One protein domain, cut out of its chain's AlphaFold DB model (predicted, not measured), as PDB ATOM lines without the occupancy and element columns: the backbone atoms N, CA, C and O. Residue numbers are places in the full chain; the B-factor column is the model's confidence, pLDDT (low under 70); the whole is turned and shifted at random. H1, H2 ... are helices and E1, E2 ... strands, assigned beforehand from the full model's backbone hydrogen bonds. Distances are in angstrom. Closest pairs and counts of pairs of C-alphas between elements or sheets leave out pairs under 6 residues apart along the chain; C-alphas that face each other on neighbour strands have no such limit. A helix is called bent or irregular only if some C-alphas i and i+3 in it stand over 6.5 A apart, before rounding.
ATOM      1  N   ILE A  23      42.602 114.033 123.124       86.94
ATOM      2  CA  ILE A  23      41.688 113.799 124.239       86.94
ATOM      3  C   ILE A  23      40.425 113.190 123.643       86.94
ATOM      4  O   ILE A  23      39.828 113.768 122.734       86.94
ATOM      5  N   GLU A  24      40.039 112.027 124.148       90.94
ATOM      6  CA  GLU A  24      38.918 111.246 123.642       90.94
ATOM      7  C   GLU A  24      37.915 110.970 124.752       90.94
ATOM      8  O   GLU A  24      38.253 110.879 125.936       90.94
ATOM      9  N   VAL A  25      36.672 110.825 124.327       90.62
ATOM     10  CA  VAL A  25      35.518 110.538 125.157       90.62
ATOM     11  C   VAL A  25      34.883 109.249 124.645       90.62
ATOM     12  O   VAL A  25      34.747 109.070 123.437       90.62
ATOM     13  N   PHE A  26      34.525 108.333 125.541       91.25
ATOM     14  CA  PHE A  26      33.953 107.037 125.172       91.25
ATOM     15  C   PHE A  26      32.434 107.047 125.345       91.25
ATOM     16  O   PHE A  26      31.952 107.272 126.455       91.25
ATOM     17  N   ASN A  27      31.696 106.773 124.269       91.62
ATOM     18  CA  ASN A  27      30.255 106.538 124.329       91.62
ATOM     19  C   ASN A  27      30.006 105.033 124.564       91.62
ATOM     20  O   ASN A  27      30.252 104.233 123.657       91.62
ATOM     21  N   PRO A  28      29.506 104.615 125.741       88.12
ATOM     22  CA  PRO A  28      29.344 103.195 126.050       88.12
ATOM     23  C   PRO A  28      28.206 102.518 125.272       88.12
ATOM     24  O   PRO A  28      28.255 101.307 125.071       88.12
ATOM     25  N   CYS A  29      27.215 103.272 124.781       91.44
ATOM     26  CA  CYS A  29      26.100 102.708 124.019       91.44
ATOM     27  C   CYS A  29      26.458 102.420 122.557       91.44
ATOM     28  O   CYS A  29      25.955 101.456 121.983       91.44
ATOM     29  N   THR A  30      27.340 103.220 121.951       92.81
ATOM     30  CA  THR A  30      27.824 102.976 120.580       92.81
ATOM     31  C   THR A  30      29.175 102.266 120.538       92.81
ATOM     32  O   THR A  30      29.562 101.769 119.484       92.81
ATOM     33  N   GLN A  31      29.872 102.187 121.678       91.75
ATOM     34  CA  GLN A  31      31.250 101.699 121.818       91.75
ATOM     35  C   GLN A  31      32.272 102.496 120.989       91.75
ATOM     36  O   GLN A  31      33.341 101.993 120.644       91.75
ATOM     37  N   GLU A  32      31.962 103.756 120.682       91.38
ATOM     38  CA  GLU A  32      32.824 104.635 119.896       91.38
ATOM     39  C   GLU A  32      33.672 105.547 120.790       91.38
ATOM     40  O   GLU A  32      33.225 106.042 121.829       91.38
ATOM     41  N   GLN A  33      34.900 105.814 120.344       91.88
ATOM     42  CA  GLN A  33      35.738 106.882 120.881       91.88
ATOM     43  C   GLN A  33      35.559 108.139 120.033       91.88
ATOM     44  O   GLN A  33      35.702 108.111 118.810       91.88
ATOM     45  N   VAL A  34      35.251 109.252 120.690       92.06
ATOM     46  CA  VAL A  34      35.015 110.547 120.060       92.06
ATOM     47  C   VAL A  34      36.108 111.508 120.491       92.06
ATOM     48  O   VAL A  34      36.261 111.809 121.675       92.06
ATOM     49  N   VAL A  35      36.863 112.026 119.525       92.56
ATOM     50  CA  VAL A  35      37.870 113.056 119.790       92.56
ATOM     51  C   VAL A  35      37.173 114.329 120.268       92.56
ATOM     52  O   VAL A  35      36.267 114.839 119.608       92.56
ATOM     53  N   LEU A  36      37.634 114.891 121.385       91.62
ATOM     54  CA  LEU A  36      37.006 116.034 122.051       91.62
ATOM     55  C   LEU A  36      36.939 117.279 121.148       91.62
ATOM     56  O   LEU A  36      35.994 118.060 121.213       91.62
ATOM     57  N   ALA A  37      37.888 117.421 120.217       91.12
ATOM     58  CA  ALA A  37      37.868 118.473 119.201       91.12
ATOM     59  C   ALA A  37      36.673 118.399 118.234       91.12
ATOM     60  O   ALA A  37      36.283 119.428 117.685       91.12
ATOM     61  N   GLN A  38      36.096 117.210 118.051       93.25
ATOM     62  CA  GLN A  38      34.974 116.922 117.153       93.25
ATOM     63  C   GLN A  38      33.678 116.602 117.916       93.25
ATOM     64  O   GLN A  38      32.654 116.332 117.287       93.25
ATOM     65  N   ILE A  39      33.701 116.641 119.254       93.69
ATOM     66  CA  ILE A  39      32.606 116.140 120.095       93.69
ATOM     67  C   ILE A  39      31.275 116.838 119.816       93.69
ATOM     68  O   ILE A  39      30.256 116.177 119.677       93.69
ATOM     69  N   LEU A  40      31.302 118.161 119.628       93.00
ATOM     70  CA  LEU A  40      30.108 118.978 119.386       93.00
ATOM     71  C   LEU A  40      29.516 118.796 117.980       93.00
ATOM     72  O   LEU A  40      28.435 119.300 117.702       93.00
ATOM     73  N   SER A  41      30.233 118.116 117.085       93.62
ATOM     74  CA  SER A  41      29.766 117.757 115.740       93.62
ATOM     75  C   SER A  41      29.453 116.266 115.597       93.62
ATOM     76  O   SER A  41      29.081 115.820 114.513       93.62
ATOM     77  N   ASN A  42      29.643 115.476 116.657       94.75
ATOM     78  CA  ASN A  42      29.390 114.045 116.621       94.75
ATOM     79  C   ASN A  42      27.886 113.773 116.764       94.75
ATOM     80  O   ASN A  42      27.256 114.231 117.710       94.75
ATOM     81  N   LYS A  43      27.318 112.996 115.836       93.56
ATOM     82  CA  LYS A  43      25.881 112.674 115.804       93.56
ATOM     83  C   LYS A  43      25.375 111.877 117.018       93.56
ATOM     84  O   LYS A  43      24.181 111.887 117.275       93.56
ATOM     85  N   ASN A  44      26.267 111.190 117.732       93.56
ATOM     86  CA  ASN A  44      25.958 110.361 118.897       93.56
ATOM     87  C   ASN A  44      26.177 111.135 120.215       93.56
ATOM     88  O   ASN A  44      26.266 110.528 121.284       93.56
ATOM     89  N   ILE A  45      26.320 112.463 120.139       95.25
ATOM     90  CA  ILE A  45      26.475 113.366 121.277       95.25
ATOM     91  C   ILE A  45      25.422 114.467 121.170       95.25
ATOM     92  O   ILE A  45      25.311 115.142 120.149       95.25
ATOM     93  N   LEU A  46      24.687 114.679 122.255       95.31
ATOM     94  CA  LEU A  46      23.781 115.804 122.419       95.31
ATOM     95  C   LEU A  46      24.462 116.879 123.268       95.31
ATOM     96  O   LEU A  46      24.990 116.589 124.338       95.31
ATOM     97  N   LEU A  47      24.453 118.125 122.799       96.69
ATOM     98  CA  LEU A  47      24.861 119.271 123.609       96.69
ATOM     99  C   LEU A  47      23.659 119.775 124.412       96.69
ATOM    100  O   LEU A  47      22.782 120.423 123.846       96.69
ATOM    101  N   ASP A  48      23.656 119.532 125.721       96.62
ATOM    102  CA  ASP A  48      22.546 119.921 126.594       96.62
ATOM    103  C   ASP A  48      22.624 121.398 126.980       96.62
ATOM    104  O   ASP A  48      21.640 122.136 126.913       96.62
ATOM    105  N   LYS A  49      23.813 121.856 127.392       98.12
ATOM    106  CA  LYS A  49      24.020 123.244 127.825       98.12
ATOM    107  C   LYS A  49      25.455 123.697 127.590       98.12
ATOM    108  O   LYS A  49      26.408 122.928 127.676       98.12
ATOM    109  N   THR A  50      25.611 124.989 127.317       98.25
ATOM    110  CA  THR A  50      26.906 125.677 127.317       98.25
ATOM    111  C   THR A  50      26.807 126.907 128.198       98.25
ATOM    112  O   THR A  50      25.871 127.691 128.055       98.25
ATOM    113  N   VAL A  51      27.801 127.114 129.054       98.25
ATOM    114  CA  VAL A  51      27.953 128.355 129.820       98.25
ATOM    115  C   VAL A  51      29.361 128.906 129.644       98.25
ATOM    116  O   VAL A  51      30.308 128.165 129.375       98.25
ATOM    117  N   SER A  52      29.496 130.228 129.720       97.50
ATOM    118  CA  SER A  52      30.756 130.927 129.448       97.50
ATOM    119  C   SER A  52      31.134 131.811 130.627       97.50
ATOM    120  O   SER A  52      30.291 132.528 131.153       97.50
ATOM    121  N   LEU A  53      32.409 131.783 130.999       96.56
ATOM    122  CA  LEU A  53      33.008 132.656 131.999       96.56
ATOM    123  C   LEU A  53      34.342 133.153 131.438       96.56
ATOM    124  O   LEU A  53      35.300 132.387 131.313       96.56
ATOM    125  N   ASN A  54      34.394 134.440 131.087       92.44
ATOM    126  CA  ASN A  54      35.527 135.062 130.399       92.44
ATOM    127  C   ASN A  54      35.908 134.312 129.101       92.44
ATOM    128  O   ASN A  54      35.076 134.090 128.225       92.44
ATOM    129  N   ASP A  55      37.173 133.916 128.981       92.62
ATOM    130  CA  ASP A  55      37.781 133.147 127.887       92.62
ATOM    131  C   ASP A  55      37.526 131.630 127.981       92.62
ATOM    132  O   ASP A  55      38.064 130.849 127.192       92.62
ATOM    133  N   THR A  56      36.750 131.199 128.977       96.94
ATOM    134  CA  THR A  56      36.525 129.791 129.289       96.94
ATOM    135  C   THR A  56      35.069 129.422 129.037       96.94
ATOM    136  O   THR A  56      34.152 130.178 129.361       96.94
ATOM    137  N   LYS A  57      34.836 128.234 128.480       97.81
ATOM    138  CA  LYS A  57      33.505 127.645 128.301       97.81
ATOM    139  C   LYS A  57      33.414 126.316 129.031       97.81
ATOM    140  O   LYS A  57      34.397 125.578 129.062       97.81
ATOM    141  N   MET A  58      32.236 126.011 129.555       98.19
ATOM    142  CA  MET A  58      31.871 124.713 130.112       98.19
ATOM    143  C   MET A  58      30.692 124.154 129.317       98.19
ATOM    144  O   MET A  58      29.755 124.888 128.990       98.19
ATOM    145  N   PHE A  59      30.760 122.868 128.997       98.06
ATOM    146  CA  PHE A  59      29.794 122.156 128.171       98.06
ATOM    147  C   PHE A  59      29.268 120.961 128.950       98.06
ATOM    148  O   PHE A  59      30.065 120.181 129.469       98.06
ATOM    149  N   LEU A  60      27.947 120.831 129.003       97.44
ATOM    150  CA  LEU A  60      27.256 119.638 129.467       97.44
ATOM    151  C   LEU A  60      26.742 118.902 128.237       97.44
ATOM    152  O   LEU A  60      26.079 119.511 127.392       97.44
ATOM    153  N   ILE A  61      27.077 117.624 128.141       95.94
ATOM    154  CA  ILE A  61      26.646 116.766 127.046       95.94
ATOM    155  C   ILE A  61      25.949 115.523 127.565       95.94
ATOM    156  O   ILE A  61      26.283 115.029 128.645       95.94
ATOM    157  N   SER A  62      25.084 114.983 126.714       94.19
ATOM    158  CA  SER A  62      24.514 113.657 126.852       94.19
ATOM    159  C   SER A  62      24.982 112.738 125.730       94.19
ATOM    160  O   SER A  62      25.233 113.176 124.605       94.19
ATOM    161  N   TYR A  63      25.090 111.447 126.020       94.19
ATOM    162  CA  TYR A  63      25.400 110.434 125.012       94.19
ATOM    163  C   TYR A  63      24.124 109.903 124.376       94.19
ATOM    164  O   TYR A  63      23.150 109.644 125.081       94.19
ATOM    165  N   LEU A  64      24.149 109.695 123.062       94.44
ATOM    166  CA  LEU A  64      23.057 109.072 122.321       94.44
ATOM    167  C   LEU A  64      23.455 107.665 121.858       94.44
ATOM    168  O   LEU A  64      24.631 107.397 121.594       94.44
ATOM    169  N   ASP A  65      22.485 106.763 121.773       93.62
ATOM    170  CA  ASP A  65      22.654 105.437 121.183       93.62
ATOM    171  C   ASP A  65      22.557 105.473 119.643       93.62
ATOM    172  O   ASP A  65      22.457 106.529 119.019       93.62
ATOM    173  N   GLN A  66      22.596 104.300 119.002       91.06
ATOM    174  CA  GLN A  66      22.514 104.193 117.538       91.06
ATOM    175  C   GLN A  66      21.174 104.668 116.951       91.06
ATOM    176  O   GLN A  66      21.108 104.958 115.755       91.06
ATOM    177  N   SER A  67      20.126 104.739 117.772       93.00
ATOM    178  CA  SER A  67      18.786 105.198 117.399       93.00
ATOM    179  C   SER A  67      18.599 106.699 117.641       93.00
ATOM    180  O   SER A  67      17.606 107.261 117.187       93.00
ATOM    181  N   GLY A  68      19.553 107.354 118.313       92.00
ATOM    182  CA  GLY A  68      19.462 108.756 118.718       92.00
ATOM    183  C   GLY A  68      18.802 108.970 120.084       92.00
ATOM    184  O   GLY A  68      18.508 110.111 120.430       92.00
ATOM    185  N   GLU A  69      18.579 107.909 120.861       92.94
ATOM    186  CA  GLU A  69      17.984 107.975 122.200       92.94
ATOM    187  C   GLU A  69      19.061 108.165 123.280       92.94
ATOM    188  O   GLU A  69      20.216 107.788 123.085       92.94
ATOM    189  N   ILE A  70      18.697 108.723 124.443       90.75
ATOM    190  CA  ILE A  70      19.636 108.935 125.563       90.75
ATOM    191  C   ILE A  70      20.254 107.599 126.008       90.75
ATOM    192  O   ILE A  70      19.559 106.656 126.393       90.75
ATOM    193  N   CYS A  71      21.584 107.547 126.045       89.94
ATOM    194  CA  CYS A  71      22.346 106.405 126.526       89.94
ATOM    195  C   CYS A  71      22.212 106.252 128.046       89.94
ATOM    196  O   CYS A  71      22.753 107.034 128.828       89.94
ATOM    197  N   MET A  72      21.538 105.190 128.484       84.00
ATOM    198  CA  MET A  72      21.287 104.949 129.910       84.00
ATOM    199  C   MET A  72      22.501 104.402 130.679       84.00
ATOM    200  O   MET A  72      22.497 104.473 131.902       84.00
ATOM    201  N   GLN A  73      23.529 103.875 129.996       80.56
ATOM    202  CA  GLN A  73      24.743 103.339 130.645       80.56
ATOM    203  C   GLN A  73      25.666 104.437 131.184       80.56
ATOM    204  O   GLN A  73      26.319 104.258 132.202       80.56
ATOM    205  N   LYS A  74      25.736 105.568 130.480       79.12
ATOM    206  CA  LYS A  74      26.377 106.794 130.945       79.12
ATOM    207  C   LYS A  74      25.648 107.943 130.284       79.12
ATOM    208  O   LYS A  74      25.725 108.096 129.068       79.12
ATOM    209  N   LYS A  75      24.935 108.722 131.086       82.62
ATOM    210  CA  LYS A  75      24.040 109.747 130.552       82.62
ATOM    211  C   LYS A  75      24.795 111.015 130.215       82.62
ATOM    212  O   LYS A  75      24.649 111.491 129.103       82.62
ATOM    213  N   TYR A  76      25.655 111.486 131.121       91.25
ATOM    214  CA  TYR A  76      26.210 112.835 131.061       91.25
ATOM    215  C   TYR A  76      27.737 112.877 131.156       91.25
ATOM    216  O   TYR A  76      28.369 112.001 131.747       91.25
ATOM    217  N   ASP A  77      28.325 113.940 130.614       93.69
ATOM    218  CA  ASP A  77      29.685 114.375 130.931       93.69
ATOM    219  C   ASP A  77      29.802 115.900 130.856       93.69
ATOM    220  O   ASP A  77      29.058 116.574 130.140       93.69
ATOM    221  N   VAL A  78      30.795 116.436 131.572       95.75
ATOM    222  CA  VAL A  78      31.174 117.850 131.496       95.75
ATOM    223  C   VAL A  78      32.613 117.981 131.028       95.75
ATOM    224  O   VAL A  78      33.518 117.304 131.523       95.75
ATOM    225  N   PHE A  79      32.838 118.902 130.099       95.69
ATOM    226  CA  PHE A  79      34.175 119.309 129.684       95.69
ATOM    227  C   PHE A  79      34.258 120.824 129.527       95.69
ATOM    228  O   PHE A  79      33.251 121.534 129.470       95.69
ATOM    229  N   PHE A  80      35.486 121.324 129.444       96.25
ATOM    230  CA  PHE A  80      35.767 122.745 129.326       96.25
ATOM    231  C   PHE A  80      36.572 123.033 128.068       96.25
ATOM    232  O   PHE A  80      37.270 122.170 127.535       96.25
ATOM    233  N   LYS A  81      36.504 124.284 127.617       95.12
ATOM    234  CA  LYS A  81      37.407 124.832 126.610       95.12
ATOM    235  C   LYS A  81      37.974 126.149 127.111       95.12
ATOM    236  O   LYS A  81      37.202 127.055 127.421       95.12
ATOM    237  N   LYS A  82      39.297 126.261 127.166       93.19
ATOM    238  CA  LYS A  82      40.019 127.470 127.576       93.19
ATOM    239  C   LYS A  82      41.161 127.719 126.608       93.19
ATOM    240  O   LYS A  82      41.864 126.783 126.256       93.19
ATOM    241  N   ASN A  83      41.339 128.959 126.156       89.44
ATOM    242  CA  ASN A  83      42.426 129.314 125.231       89.44
ATOM    243  C   ASN A  83      42.494 128.426 123.969       89.44
ATOM    244  O   ASN A  83      43.561 128.177 123.425       89.44
ATOM    245  N   GLY A  84      41.344 127.926 123.503       87.00
ATOM    246  CA  GLY A  84      41.258 127.023 122.350       87.00
ATOM    247  C   GLY A  84      41.518 125.545 122.660       87.00
ATOM    248  O   GLY A  84      41.141 124.703 121.845       87.00
ATOM    249  N   GLU A  85      42.053 125.223 123.836       90.12
ATOM    250  CA  GLU A  85      42.334 123.862 124.287       90.12
ATOM    251  C   GLU A  85      41.170 123.289 125.093       90.12
ATOM    252  O   GLU A  85      40.466 124.006 125.810       90.12
ATOM    253  N   TYR A  86      40.954 121.982 124.960       92.62
ATOM    254  CA  TYR A  86      39.932 121.283 125.722       92.62
ATOM    255  C   TYR A  86      40.506 120.698 127.010       92.62
ATOM    256  O   TYR A  86      41.608 120.157 127.019       92.62
ATOM    257  N   ILE A  87      39.718 120.757 128.080       93.12
ATOM    258  CA  ILE A  87      40.048 120.199 129.391       93.12
ATOM    259  C   ILE A  87      38.932 119.225 129.759       93.12
ATOM    260  O   ILE A  87      37.761 119.602 129.813       93.12
ATOM    261  N   TYR A  88      39.295 117.973 130.009       92.56
ATOM    262  CA  TYR A  88      38.356 116.906 130.330       92.56
ATOM    263  C   TYR A  88      38.980 115.924 131.317       92.56
ATOM    264  O   TYR A  88      40.175 115.632 131.253       92.56
ATOM    265  N   SER A  89      38.153 115.405 132.221       90.50
ATOM    266  CA  SER A  89      38.516 114.337 133.142       90.50
ATOM    267  C   SER A  89      37.543 113.185 132.955       90.50
ATOM    268  O   SER A  89      36.380 113.284 133.335       90.50
ATOM    269  N   VAL A  90      38.045 112.061 132.435       86.81
ATOM    270  CA  VAL A  90      37.281 110.803 132.294       86.81
ATOM    271  C   VAL A  90      36.684 110.362 133.633       86.81
ATOM    272  O   VAL A  90      35.649 109.705 133.681       86.81
ATOM    273  N   LYS A  91      37.347 110.729 134.734       88.12
ATOM    274  CA  LYS A  91      37.011 110.285 136.083       88.12
ATOM    275  C   LYS A  91      35.984 111.174 136.788       88.12
ATOM    276  O   LYS A  91      35.599 110.850 137.908       88.12
ATOM    277  N   LEU A  92      35.574 112.291 136.181       90.38
ATOM    278  CA  LEU A  92      34.779 113.313 136.862       90.38
ATOM    279  C   LEU A  92      33.436 112.763 137.362       90.38
ATOM    280  O   LEU A  92      33.110 112.935 138.535       90.38
ATOM    281  N   PHE A  93      32.730 112.044 136.487       89.38
ATOM    282  CA  PHE A  93      31.450 111.378 136.754       89.38
ATOM    283  C   PHE A  93      31.579 109.853 136.894       89.38
ATOM    284  O   PHE A  93      30.610 109.122 136.730       89.38
ATOM    285  N   ASP A  94      32.787 109.352 137.145       87.06
ATOM    286  CA  ASP A  94      33.013 107.920 137.340       87.06
ATOM    287  C   ASP A  94      32.272 107.430 138.592       87.06
ATOM    288  O   ASP A  94      32.262 108.132 139.605       87.06
ATOM    289  N   GLU A  95      31.674 106.239 138.515       85.62
ATOM    290  CA  GLU A  95      30.864 105.622 139.583       85.62
ATOM    291  C   GLU A  95      29.565 106.397 139.937       85.62
ATOM    292  O   GLU A  95      29.015 106.210 141.023       85.62
ATOM    293  N   LEU A  96      29.070 107.274 139.046       85.31
ATOM    294  CA  LEU A  96      27.824 108.038 139.218       85.31
ATOM    295  C   LEU A  96      26.740 107.627 138.209       85.31
ATOM    296  O   LEU A  96      26.618 108.229 137.142       85.31
ATOM    297  N   ASP A  97      25.921 106.638 138.569       75.88
ATOM    298  CA  ASP A  97      24.911 106.071 137.656       75.88
ATOM    299  C   ASP A  97      23.566 106.834 137.668       75.88
ATOM    300  O   ASP A  97      22.892 106.963 136.642       75.88
ATOM    301  N   GLU A  98      23.173 107.381 138.821       82.00
ATOM    302  CA  GLU A  98      21.869 108.029 139.046       82.00
ATOM    303  C   GLU A  98      22.034 109.493 139.477       82.00
ATOM    304  O   GLU A  98      21.563 109.911 140.536       82.00
ATOM    305  N   VAL A  99      22.741 110.269 138.653       87.00
ATOM    306  CA  VAL A  99      22.925 111.712 138.863       87.00
ATOM    307  C   VAL A  99      22.391 112.520 137.687       87.00
ATOM    308  O   VAL A  99      22.525 112.121 136.528       87.00
ATOM    309  N   PHE A 100      21.829 113.686 137.991       89.88
ATOM    310  CA  PHE A 100      21.318 114.638 137.009       89.88
ATOM    311  C   PHE A 100      22.075 115.961 137.168       89.88
ATOM    312  O   PHE A 100      21.752 116.760 138.050       89.88
ATOM    313  N   PRO A 101      23.143 116.178 136.380       94.12
ATOM    314  CA  PRO A 101      23.926 117.395 136.462       94.12
ATOM    315  C   PRO A 101      23.224 118.570 135.775       94.12
ATOM    316  O   PRO A 101      22.665 118.442 134.687       94.12
ATOM    317  N   SER A 102      23.364 119.751 136.363       96.06
ATOM    318  CA  SER A 102      23.108 121.039 135.726       96.06
ATOM    319  C   SER A 102      24.359 121.900 135.819       96.06
ATOM    320  O   SER A 102      25.159 121.757 136.743       96.06
ATOM    321  N   ILE A 103      24.546 122.794 134.851       98.38
ATOM    322  CA  ILE A 103      25.705 123.683 134.811       98.38
ATOM    323  C   ILE A 103      25.294 125.152 134.755       98.38
ATOM    324  O   ILE A 103      24.355 125.500 134.039       98.38
ATOM    325  N   ASP A 104      26.007 126.024 135.466       98.25
ATOM    326  CA  ASP A 104      25.760 127.472 135.457       98.25
ATOM    327  C   ASP A 104      27.030 128.309 135.692       98.25
ATOM    328  O   ASP A 104      28.139 127.777 135.803       98.25
ATOM    329  N   VAL A 105      26.873 129.633 135.740       97.62
ATOM    330  CA  VAL A 105      27.883 130.600 136.168       97.62
ATOM    331  C   VAL A 105      27.292 131.512 137.236       97.62
ATOM    332  O   VAL A 105      26.266 132.150 137.026       97.62
ATOM    333  N   GLU A 106      27.983 131.627 138.364       95.00
ATOM    334  CA  GLU A 106      27.587 132.501 139.465       95.00
ATOM    335  C   GLU A 106      28.833 133.089 140.138       95.00
ATOM    336  O   GLU A 106      29.796 132.367 140.394       95.00
ATOM    337  N   ASN A 107      28.827 134.391 140.445       93.38
ATOM    338  CA  ASN A 107      29.897 135.068 141.197       93.38
ATOM    339  C   ASN A 107      31.322 134.776 140.666       93.38
ATOM    340  O   ASN A 107      32.216 134.396 141.426       93.38
ATOM    341  N   ASP A 108      31.526 134.921 139.351       94.44
ATOM    342  CA  ASP A 108      32.788 134.629 138.650       94.44
ATOM    343  C   ASP A 108      33.312 133.191 138.834       94.44
ATOM    344  O   ASP A 108      34.525 132.933 138.816       94.44
ATOM    345  N   MET A 109      32.402 132.238 139.024       96.44
ATOM    346  CA  MET A 109      32.693 130.812 139.110       96.44
ATOM    347  C   MET A 109      31.744 130.028 138.212       96.44
ATOM    348  O   MET A 109      30.586 130.390 138.032       96.44
ATOM    349  N   PHE A 110      32.241 128.925 137.668       98.06
ATOM    350  CA  PHE A 110      31.388 127.892 137.106       98.06
ATOM    351  C   PHE A 110      30.744 127.091 138.234       98.06
ATOM    352  O   PHE A 110      31.374 126.828 139.260       98.06
ATOM    353  N   ILE A 111      29.507 126.677 138.006       97.69
ATOM    354  CA  ILE A 111      28.697 125.892 138.925       97.69
ATOM    355  C   ILE A 111      28.350 124.566 138.259       97.69
ATOM    356  O   ILE A 111      27.934 124.556 137.100       97.69
ATOM    357  N   ILE A 112      28.506 123.465 138.991       97.12
ATOM    358  CA  ILE A 112      27.888 122.179 138.653       97.12
ATOM    359  C   ILE A 112      27.000 121.788 139.823       97.12
ATOM    360  O   ILE A 112      27.501 121.561 140.922       97.12
ATOM    361  N   ASP A 113      25.703 121.707 139.575       94.44
ATOM    362  CA  ASP A 113      24.734 121.173 140.523       94.44
ATOM    363  C   ASP A 113      24.496 119.701 140.183       94.44
ATOM    364  O   ASP A 113      24.248 119.375 139.024       94.44
ATOM    365  N   LEU A 114      24.613 118.813 141.169       92.44
ATOM    366  CA  LEU A 114      24.326 117.386 141.049       92.44
ATOM    367  C   LEU A 114      23.104 117.055 141.892       92.44
ATOM    368  O   LEU A 114      23.167 117.095 143.123       92.44
ATOM    369  N   GLU A 115      22.015 116.695 141.222       89.88
ATOM    370  CA  GLU A 115      20.847 116.112 141.870       89.88
ATOM    371  C   GLU A 115      20.949 114.582 141.860       89.88
ATOM    372  O   GLU A 115      21.261 113.982 140.825       89.88
ATOM    373  N   TYR A 116      20.705 113.948 143.010       85.69
ATOM    374  CA  TYR A 116      20.710 112.491 143.154       85.69
ATOM    375  C   TYR A 116      19.837 112.005 144.320       85.69
ATOM    376  O   TYR A 116      19.591 112.720 145.294       85.69
ATOM    377  N   GLY A 117      19.414 110.739 144.261       76.50
ATOM    378  CA  GLY A 117      18.681 110.068 145.338       76.50
ATOM    379  C   GLY A 117      17.391 109.387 144.880       76.50
ATOM    380  O   GLY A 117      16.640 109.899 144.055       76.50
ATOM    381  N   ASN A 118      17.103 108.226 145.469       64.25
ATOM    382  CA  ASN A 118      15.930 107.413 145.148       64.25
ATOM    383  C   ASN A 118      14.723 107.805 146.015       64.25
ATOM    384  O   ASN A 118      14.419 107.157 147.017       64.25
ATOM    385  N   GLY A 119      14.044 108.893 145.634       61.34
ATOM    386  CA  GLY A 119      12.786 109.350 146.250       61.34
ATOM    387  C   GLY A 119      12.910 110.483 147.280       61.34
ATOM    388  O   GLY A 119      11.894 110.949 147.789       61.34
ATOM    389  N   GLN A 120      14.128 110.952 147.566       66.44
ATOM    390  CA  GLN A 120      14.416 112.214 148.263       66.44
ATOM    391  C   GLN A 120      15.546 112.911 147.498       66.44
ATOM    392  O   GLN A 120      16.615 112.318 147.350       66.44
ATOM    393  N   ALA A 121      15.294 114.118 146.984       68.06
ATOM    394  CA  ALA A 121      16.284 114.872 146.223       68.06
ATOM    395  C   ALA A 121      17.400 115.351 147.163       68.06
ATOM    396  O   ALA A 121      17.141 116.061 148.133       68.06
ATOM    397  N   ASN A 122      18.634 114.925 146.895       83.50
ATOM    398  CA  ASN A 122      19.828 115.549 147.448       83.50
ATOM    399  C   ASN A 122      20.414 116.433 146.356       83.50
ATOM    400  O   ASN A 122      20.554 115.986 145.216       83.50
ATOM    401  N   LEU A 123      20.760 117.665 146.716       88.31
ATOM    402  CA  LEU A 123      21.341 118.626 145.791       88.31
ATOM    403  C   LEU A 123      22.703 119.063 146.312       88.31
ATOM    404  O   LEU A 123      22.803 119.718 147.349       88.31
ATOM    405  N   GLU A 124      23.756 118.721 145.578       91.19
ATOM    406  CA  GLU A 124      25.118 119.169 145.860       91.19
ATOM    407  C   GLU A 124      25.596 120.139 144.782       91.19
ATOM    408  O   GLU A 124      25.493 119.865 143.590       91.19
ATOM    409  N   ARG A 125      26.176 121.260 145.204       93.81
ATOM    410  CA  ARG A 125      26.725 122.301 144.339       93.81
ATOM    411  C   ARG A 125      28.242 122.314 144.396       93.81
ATOM    412  O   ARG A 125      28.835 122.413 145.470       93.81
ATOM    413  N   TYR A 126      28.874 122.311 143.232       95.31
ATOM    414  CA  TYR A 126      30.320 122.367 143.058       95.31
ATOM    415  C   TYR A 126      30.727 123.689 142.409       95.31
ATOM    416  O   TYR A 126      30.229 124.060 141.349       95.31
ATOM    417  N   TYR A 127      31.672 124.386 143.041       96.19
ATOM    418  CA  TYR A 127      32.171 125.689 142.611       96.19
ATOM    419  C   TYR A 127      33.537 125.542 141.953       96.19
ATOM    420  O   TYR A 127      34.494 125.076 142.579       96.19
ATOM    421  N   LEU A 128      33.643 125.975 140.704       96.81
ATOM    422  CA  LEU A 128      34.814 125.783 139.860       96.81
ATOM    423  C   LEU A 128      35.346 127.131 139.381       96.81
ATOM    424  O   LEU A 128      34.589 127.990 138.933       96.81
ATOM    425  N   LYS A 129      36.665 127.317 139.432       95.94
ATOM    426  CA  LYS A 129      37.306 128.557 138.990       95.94
ATOM    427  C   LYS A 129      38.407 128.282 137.967       95.94
ATOM    428  O   LYS A 129      39.329 127.514 138.259       95.94
ATOM    429  N   PRO A 130      38.354 128.921 136.786       94.62
ATOM    430  CA  PRO A 130      39.473 128.922 135.855       94.62
ATOM    431  C   PRO A 130      40.665 129.684 136.442       94.62
ATOM    432  O   PRO A 130      40.506 130.785 136.969       94.62
ATOM    433  N   SER A 131      41.870 129.128 136.331       92.38
ATOM    434  CA  SER A 131      43.114 129.822 136.681       92.38
ATOM    435  C   SER A 131      44.281 129.234 135.888       92.38
ATOM    436  O   SER A 131      44.434 128.018 135.805       92.38
ATOM    437  N   GLY A 132      45.124 130.082 135.295       89.06
ATOM    438  CA  GLY A 132      46.134 129.607 134.339       89.06
ATOM    439  C   GLY A 132      45.464 128.913 133.149       89.06
ATOM    440  O   GLY A 132      44.503 129.450 132.616       89.06
ATOM    441  N   ASN A 133      45.922 127.714 132.779       89.44
ATOM    442  CA  ASN A 133      45.288 126.866 131.756       89.44
ATOM    443  C   ASN A 133      44.390 125.768 132.353       89.44
ATOM    444  O   ASN A 133      43.920 124.904 131.623       89.44
ATOM    445  N   ASN A 134      44.126 125.807 133.661       92.19
ATOM    446  CA  ASN A 134      43.432 124.734 134.368       92.19
ATOM    447  C   ASN A 134      42.090 125.208 134.936       92.19
ATOM    448  O   ASN A 134      41.809 126.409 135.049       92.19
ATOM    449  N   ILE A 135      41.275 124.233 135.334       95.50
ATOM    450  CA  ILE A 135      40.031 124.434 136.076       95.50
ATOM    451  C   ILE A 135      40.201 123.798 137.451       95.50
ATOM    452  O   ILE A 135      40.604 122.639 137.559       95.50
ATOM    453  N   PHE A 136      39.878 124.553 138.495       95.88
ATOM    454  CA  PHE A 136      40.023 124.103 139.873       95.88
ATOM    455  C   PHE A 136      38.672 124.026 140.562       95.88
ATOM    456  O   PHE A 136      37.890 124.971 140.490       95.88
ATOM    457  N   LEU A 137      38.430 122.934 141.281       95.88
ATOM    458  CA  LEU A 137      37.367 122.831 142.269       95.88
ATOM    459  C   LEU A 137      37.778 123.631 143.512       95.88
ATOM    460  O   LEU A 137      38.822 123.370 144.116       95.88
ATOM    461  N   ILE A 138      36.960 124.621 143.862       95.94
ATOM    462  CA  ILE A 138      37.207 125.577 144.950       95.94
ATOM    463  C   ILE A 138      36.366 125.245 146.174       95.94
ATOM    464  O   ILE A 138      36.839 125.365 147.301       95.94
ATOM    465  N   ALA A 139      35.117 124.835 145.971       94.06
ATOM    466  CA  ALA A 139      34.238 124.467 147.067       94.06
ATOM    467  C   ALA A 139      33.162 123.478 146.622       94.06
ATOM    468  O   ALA A 139      32.865 123.357 145.433       94.06
ATOM    469  N   LYS A 140      32.563 122.823 147.609       92.56
ATOM    470  CA  LYS A 140      31.337 122.035 147.511       92.56
ATOM    471  C   LYS A 140      30.364 122.519 148.582       92.56
ATOM    472  O   LYS A 140      30.802 122.874 149.675       92.56
ATOM    473  N   GLU A 141      29.076 122.522 148.292       91.25
ATOM    474  CA  GLU A 141      28.015 122.845 149.242       91.25
ATOM    475  C   GLU A 141      26.834 121.895 149.060       91.25
ATOM    476  O   GLU A 141      26.413 121.655 147.933       91.25
ATOM    477  N   ASN A 142      26.290 121.358 150.150       88.19
ATOM    478  CA  ASN A 142      25.092 120.520 150.086       88.19
ATOM    479  C   ASN A 142      23.857 121.431 150.209       88.19
ATOM    480  O   ASN A 142      23.526 121.853 151.309       88.19
ATOM    481  N   LEU A 143      23.202 121.797 149.112       83.00
ATOM    482  CA  LEU A 143      22.096 122.763 149.122       83.00
ATOM    483  C   LEU A 143      20.829 122.206 149.779       83.00
ATOM    484  O   LEU A 143      20.164 122.914 150.533       83.00
ATOM    485  N   GLU A 144      20.534 120.931 149.535       72.25
ATOM    486  CA  GLU A 144      19.411 120.221 150.142       72.25
ATOM    487  C   GLU A 144      19.894 118.867 150.663       72.25
ATOM    488  O   GLU A 144      20.433 118.055 149.910       72.25
ATOM    489  N   THR A 145      19.719 118.633 151.965       63.31
ATOM    490  CA  THR A 145      19.967 117.333 152.600       63.31
ATOM    491  C   THR A 145      18.824 116.986 153.542       63.31
ATOM    492  O   THR A 145      18.130 117.867 154.051       63.31
ATOM    493  N   ARG A 146      18.658 115.688 153.819       56.84
ATOM    494  CA  ARG A 146      17.609 115.138 154.689       56.84
ATOM    495  C   ARG A 146      17.522 115.803 156.075       56.84
ATOM    496  O   ARG A 146      16.461 115.702 156.680       56.84
ATOM    497  N   ASN A 147      18.588 116.446 156.580       52.53
ATOM    498  CA  ASN A 147      18.669 116.831 157.992       52.53
ATOM    499  C   ASN A 147      19.231 118.222 158.347       52.53
ATOM    500  O   ASN A 147      19.108 118.558 159.517       52.53
ATOM    501  N   GLU A 148      19.788 119.061 157.460       53.81
ATOM    502  CA  GLU A 148      20.301 120.385 157.891       53.81
ATOM    503  C   GLU A 148      20.578 121.365 156.730       53.81
ATOM    504  O   GLU A 148      20.693 120.963 155.570       53.81
ATOM    505  N   LYS A 149      20.694 122.672 157.045       55.94
ATOM    506  CA  LYS A 149      21.185 123.697 156.101       55.94
ATOM    507  C   LYS A 149      22.623 123.376 155.695       55.94
ATOM    508  O   LYS A 149      23.462 123.108 156.549       55.94
ATOM    509  N   GLY A 150      22.889 123.481 154.397       66.00
ATOM    510  CA  GLY A 150      24.132 123.074 153.758       66.00
ATOM    511  C   GLY A 150      25.427 123.501 154.426       66.00
ATOM    512  O   GLY A 150      25.660 124.680 154.692       66.00
ATOM    513  N   ARG A 151      26.318 122.527 154.618       77.12
ATOM    514  CA  ARG A 151      27.718 122.767 154.954       77.12
ATOM    515  C   ARG A 151      28.505 123.009 153.670       77.12
ATOM    516  O   ARG A 151      28.393 122.255 152.704       77.12
ATOM    517  N   LYS A 152      29.322 124.063 153.673       88.62
ATOM    518  CA  LYS A 152      30.242 124.384 152.582       88.62
ATOM    519  C   LYS A 152      31.650 123.910 152.924       88.62
ATOM    520  O   LYS A 152      32.252 124.389 153.884       88.62
ATOM    521  N   THR A 153      32.187 123.016 152.107       89.94
ATOM    522  CA  THR A 153      33.568 122.535 152.191       89.94
ATOM    523  C   THR A 153      34.411 123.276 151.166       89.94
ATOM    524  O   THR A 153      34.086 123.285 149.980       89.94
ATOM    525  N   GLN A 154      35.492 123.915 151.612       92.88
ATOM    526  CA  GLN A 154      36.452 124.579 150.731       92.88
ATOM    527  C   GLN A 154      37.621 123.645 150.417       92.88
ATOM    528  O   GLN A 154      38.072 122.884 151.271       92.88
ATOM    529  N   PHE A 155      38.130 123.731 149.195       90.31
ATOM    530  CA  PHE A 155      39.296 122.994 148.731       90.31
ATOM    531  C   PHE A 155      40.423 123.970 148.405       90.31
ATOM    532  O   PHE A 155      40.193 125.028 147.815       90.31
ATOM    533  N   ASP A 156      41.658 123.586 148.719       85.75
ATOM    534  CA  ASP A 156      42.832 124.324 148.259       85.75
ATOM    535  C   ASP A 156      43.105 123.997 146.783       85.75
ATOM    536  O   ASP A 156      43.867 123.090 146.457       85.75
ATOM    537  N   LYS A 157      42.370 124.679 145.891       78.62
ATOM    538  CA  LYS A 157      42.515 124.657 144.422       78.62
ATOM    539  C   LYS A 157      42.781 123.255 143.856       78.62
ATOM    540  O   LYS A 157      43.831 122.983 143.273       78.62
ATOM    541  N   LYS A 158      41.805 122.357 143.992       91.94
ATOM    542  CA  LYS A 158      41.930 120.976 143.508       91.94
ATOM    543  C   LYS A 158      41.704 120.908 141.998       91.94
ATOM    544  O   LYS A 158      40.618 121.227 141.528       91.94
ATOM    545  N   ASP A 159      42.716 120.501 141.236       93.00
ATOM    546  CA  ASP A 159      42.632 120.430 139.770       93.00
ATOM    547  C   ASP A 159      41.564 119.422 139.314       93.00
ATOM    548  O   ASP A 159      41.540 118.283 139.797       93.00
ATOM    549  N   ILE A 160      40.703 119.827 138.373       92.25
ATOM    550  CA  ILE A 160      39.570 119.025 137.885       92.25
ATOM    551  C   ILE A 160      39.996 117.671 137.298       92.25
ATOM    552  O   ILE A 160      39.253 116.696 137.394       92.25
ATOM    553  N   SER A 161      41.216 117.567 136.758       88.00
ATOM    554  CA  SER A 161      41.782 116.309 136.242       88.00
ATOM    555  C   SER A 161      41.948 115.225 137.317       88.00
ATOM    556  O   SER A 161      42.008 114.035 137.005       88.00
ATOM    557  N   SER A 162      41.988 115.624 138.591       87.56
ATOM    558  CA  SER A 162      42.134 114.740 139.754       87.56
ATOM    559  C   SER A 162      40.826 114.496 140.523       87.56
ATOM    560  O   SER A 162      40.802 113.733 141.494       87.56
ATOM    561  N   VAL A 163      39.738 115.160 140.124       90.69
ATOM    562  CA  VAL A 163      38.436 115.120 140.801       90.69
ATOM    563  C   VAL A 163      37.638 113.898 140.334       90.69
ATOM    564  O   VAL A 163      37.593 113.586 139.146       90.69
ATOM    565  N   LYS A 164      36.998 113.229 141.300       92.62
ATOM    566  CA  LYS A 164      35.925 112.247 141.106       92.62
ATOM    567  C   LYS A 164      34.747 112.664 141.974       92.62
ATOM    568  O   LYS A 164      34.919 112.678 143.194       92.62
ATOM    569  N   PHE A 165      33.597 113.006 141.400       90.38
ATOM    570  CA  PHE A 165      32.459 113.475 142.194       90.38
ATOM    571  C   PHE A 165      31.919 112.406 143.155       90.38
ATOM    572  O   PHE A 165      31.611 112.738 144.299       90.38
ATOM    573  N   SER A 166      31.972 111.123 142.779       86.44
ATOM    574  CA  SER A 166      31.599 109.990 143.647       86.44
ATOM    575  C   SER A 166      32.291 109.983 145.013       86.44
ATOM    576  O   SER A 166      31.704 109.559 146.002       86.44
ATOM    577  N   LYS A 167      33.519 110.511 145.108       86.31
ATOM    578  CA  LYS A 167      34.281 110.571 146.366       86.31
ATOM    579  C   LYS A 167      33.829 111.668 147.323       86.31
ATOM    580  O   LYS A 167      34.323 111.701 148.447       86.31
TER     581      LYS A 167
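AT A GLANCE: This is residues 23 to 167 of the 172 residues of an uncharacterized protein of Haemophilus sputorum (UniProt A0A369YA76). The model is a sandwich of two strongly twisted antiparallel sheets, E3 to E6 and E7 to E11, which are partly face to face with their strands crossed at 42 degrees. A small hairpin, E1 and E2, and the short helix H1 lie by the four-stranded sheet, away from the five-stranded one; E11, at the far edge of the five-stranded sheet, is apart from the other sheet's strands. The printed part has 145 residues with one named helix and eleven named strands, in the order E1 E2 H1 E3 E4 E5 E6 E7 E8 E9 E10 E11, and its class is mostly strand. It is compact, with a radius of gyration of the C-alphas of 15.2 A, and its outline is flat, spanning 44 by 40 by 22 A.

HOW THE PARTS SIT: Start at E1, residues 24 to 27, and E2, residues 32 to 35, an antiparallel hairpin in which N 25 and O 34 are 2.9 A apart. Next comes H1, residues 36 to 41, which is irregular: C-alphas 37 and 40 are 7.8 A apart. In its backbone 0 of 2 O i to N i+4 pairs are within hydrogen-bond range, against 2 of 3 O i to N i+3 pairs. H1 is on the sheet of E3, residues 45 to 53, E4, residues 56 to 63, E5, residues 76 to 82, and E6, residues 85 to 87, but at the sheet's level, with a height of 1.2 A. Its closest C-alphas to E3 are Leu 40 and Leu 47, 6.7 A. These four strands form a meander, each strand the antiparallel neighbour of the one before; look for N 46 and O 62 at 2.8 A between E3 and E4, N 57 and O 81 at 2.8 A between E4 and E5, and N 80 and O 87 at 2.9 A between E5 and E6. A second meander follows: E7, residues 99 to 106, E8, residues 109 to 116, E9, residues 122 to 131, E10, residues 134 to 144, and E11, residues 152 to 159. Here N 102 and O 113 are 2.8 A apart, N 110 and O 128 2.8 A, N 125 and O 141 2.8 A, and N 140 and O 153 2.9 A. The parts of the two sheets that face each other are 9.3 A centre to centre; the closest C-alphas of E3 and E7 are Val 51 and Asp 104, 6.1 A, and those of E6 and E10 are Ile 87 and Asn 134, 7.5 A.

IN THESE COORDINATES: Find C-alpha 24 at (38.918, 111.246, 123.642), where E1 begins. E1, E2 and H1 are short; from C-alpha 45 at (26.475, 113.366, 121.277) E3 runs 23.0 A and bends by 60 degrees at residue 48. E4 measures 22.7 A and E5 20.4 A, while E6 has three residues. E7 measures 21.3 A, E8 22.3 A, E9 29.4 A and E10 29.1 A. E11 measures 18.3 A, bends by 74 degrees at residue 156 and ends at C-alpha 159, (42.632, 120.430, 139.770).

THE WHOLE: The two C-alphas farthest apart are those of Gln 38 and Asn 147, 44.0 A. The printed part has no cut. Two links are long: E4 to E5, residues 64 to 75, and E6 to E7, residues 88 to 98, where the chain changes from one sheet of the sandwich to the other. The mean pLDDT of the printed part is 89.4, and residues 118 to 121 and 145 to 150 are under 70.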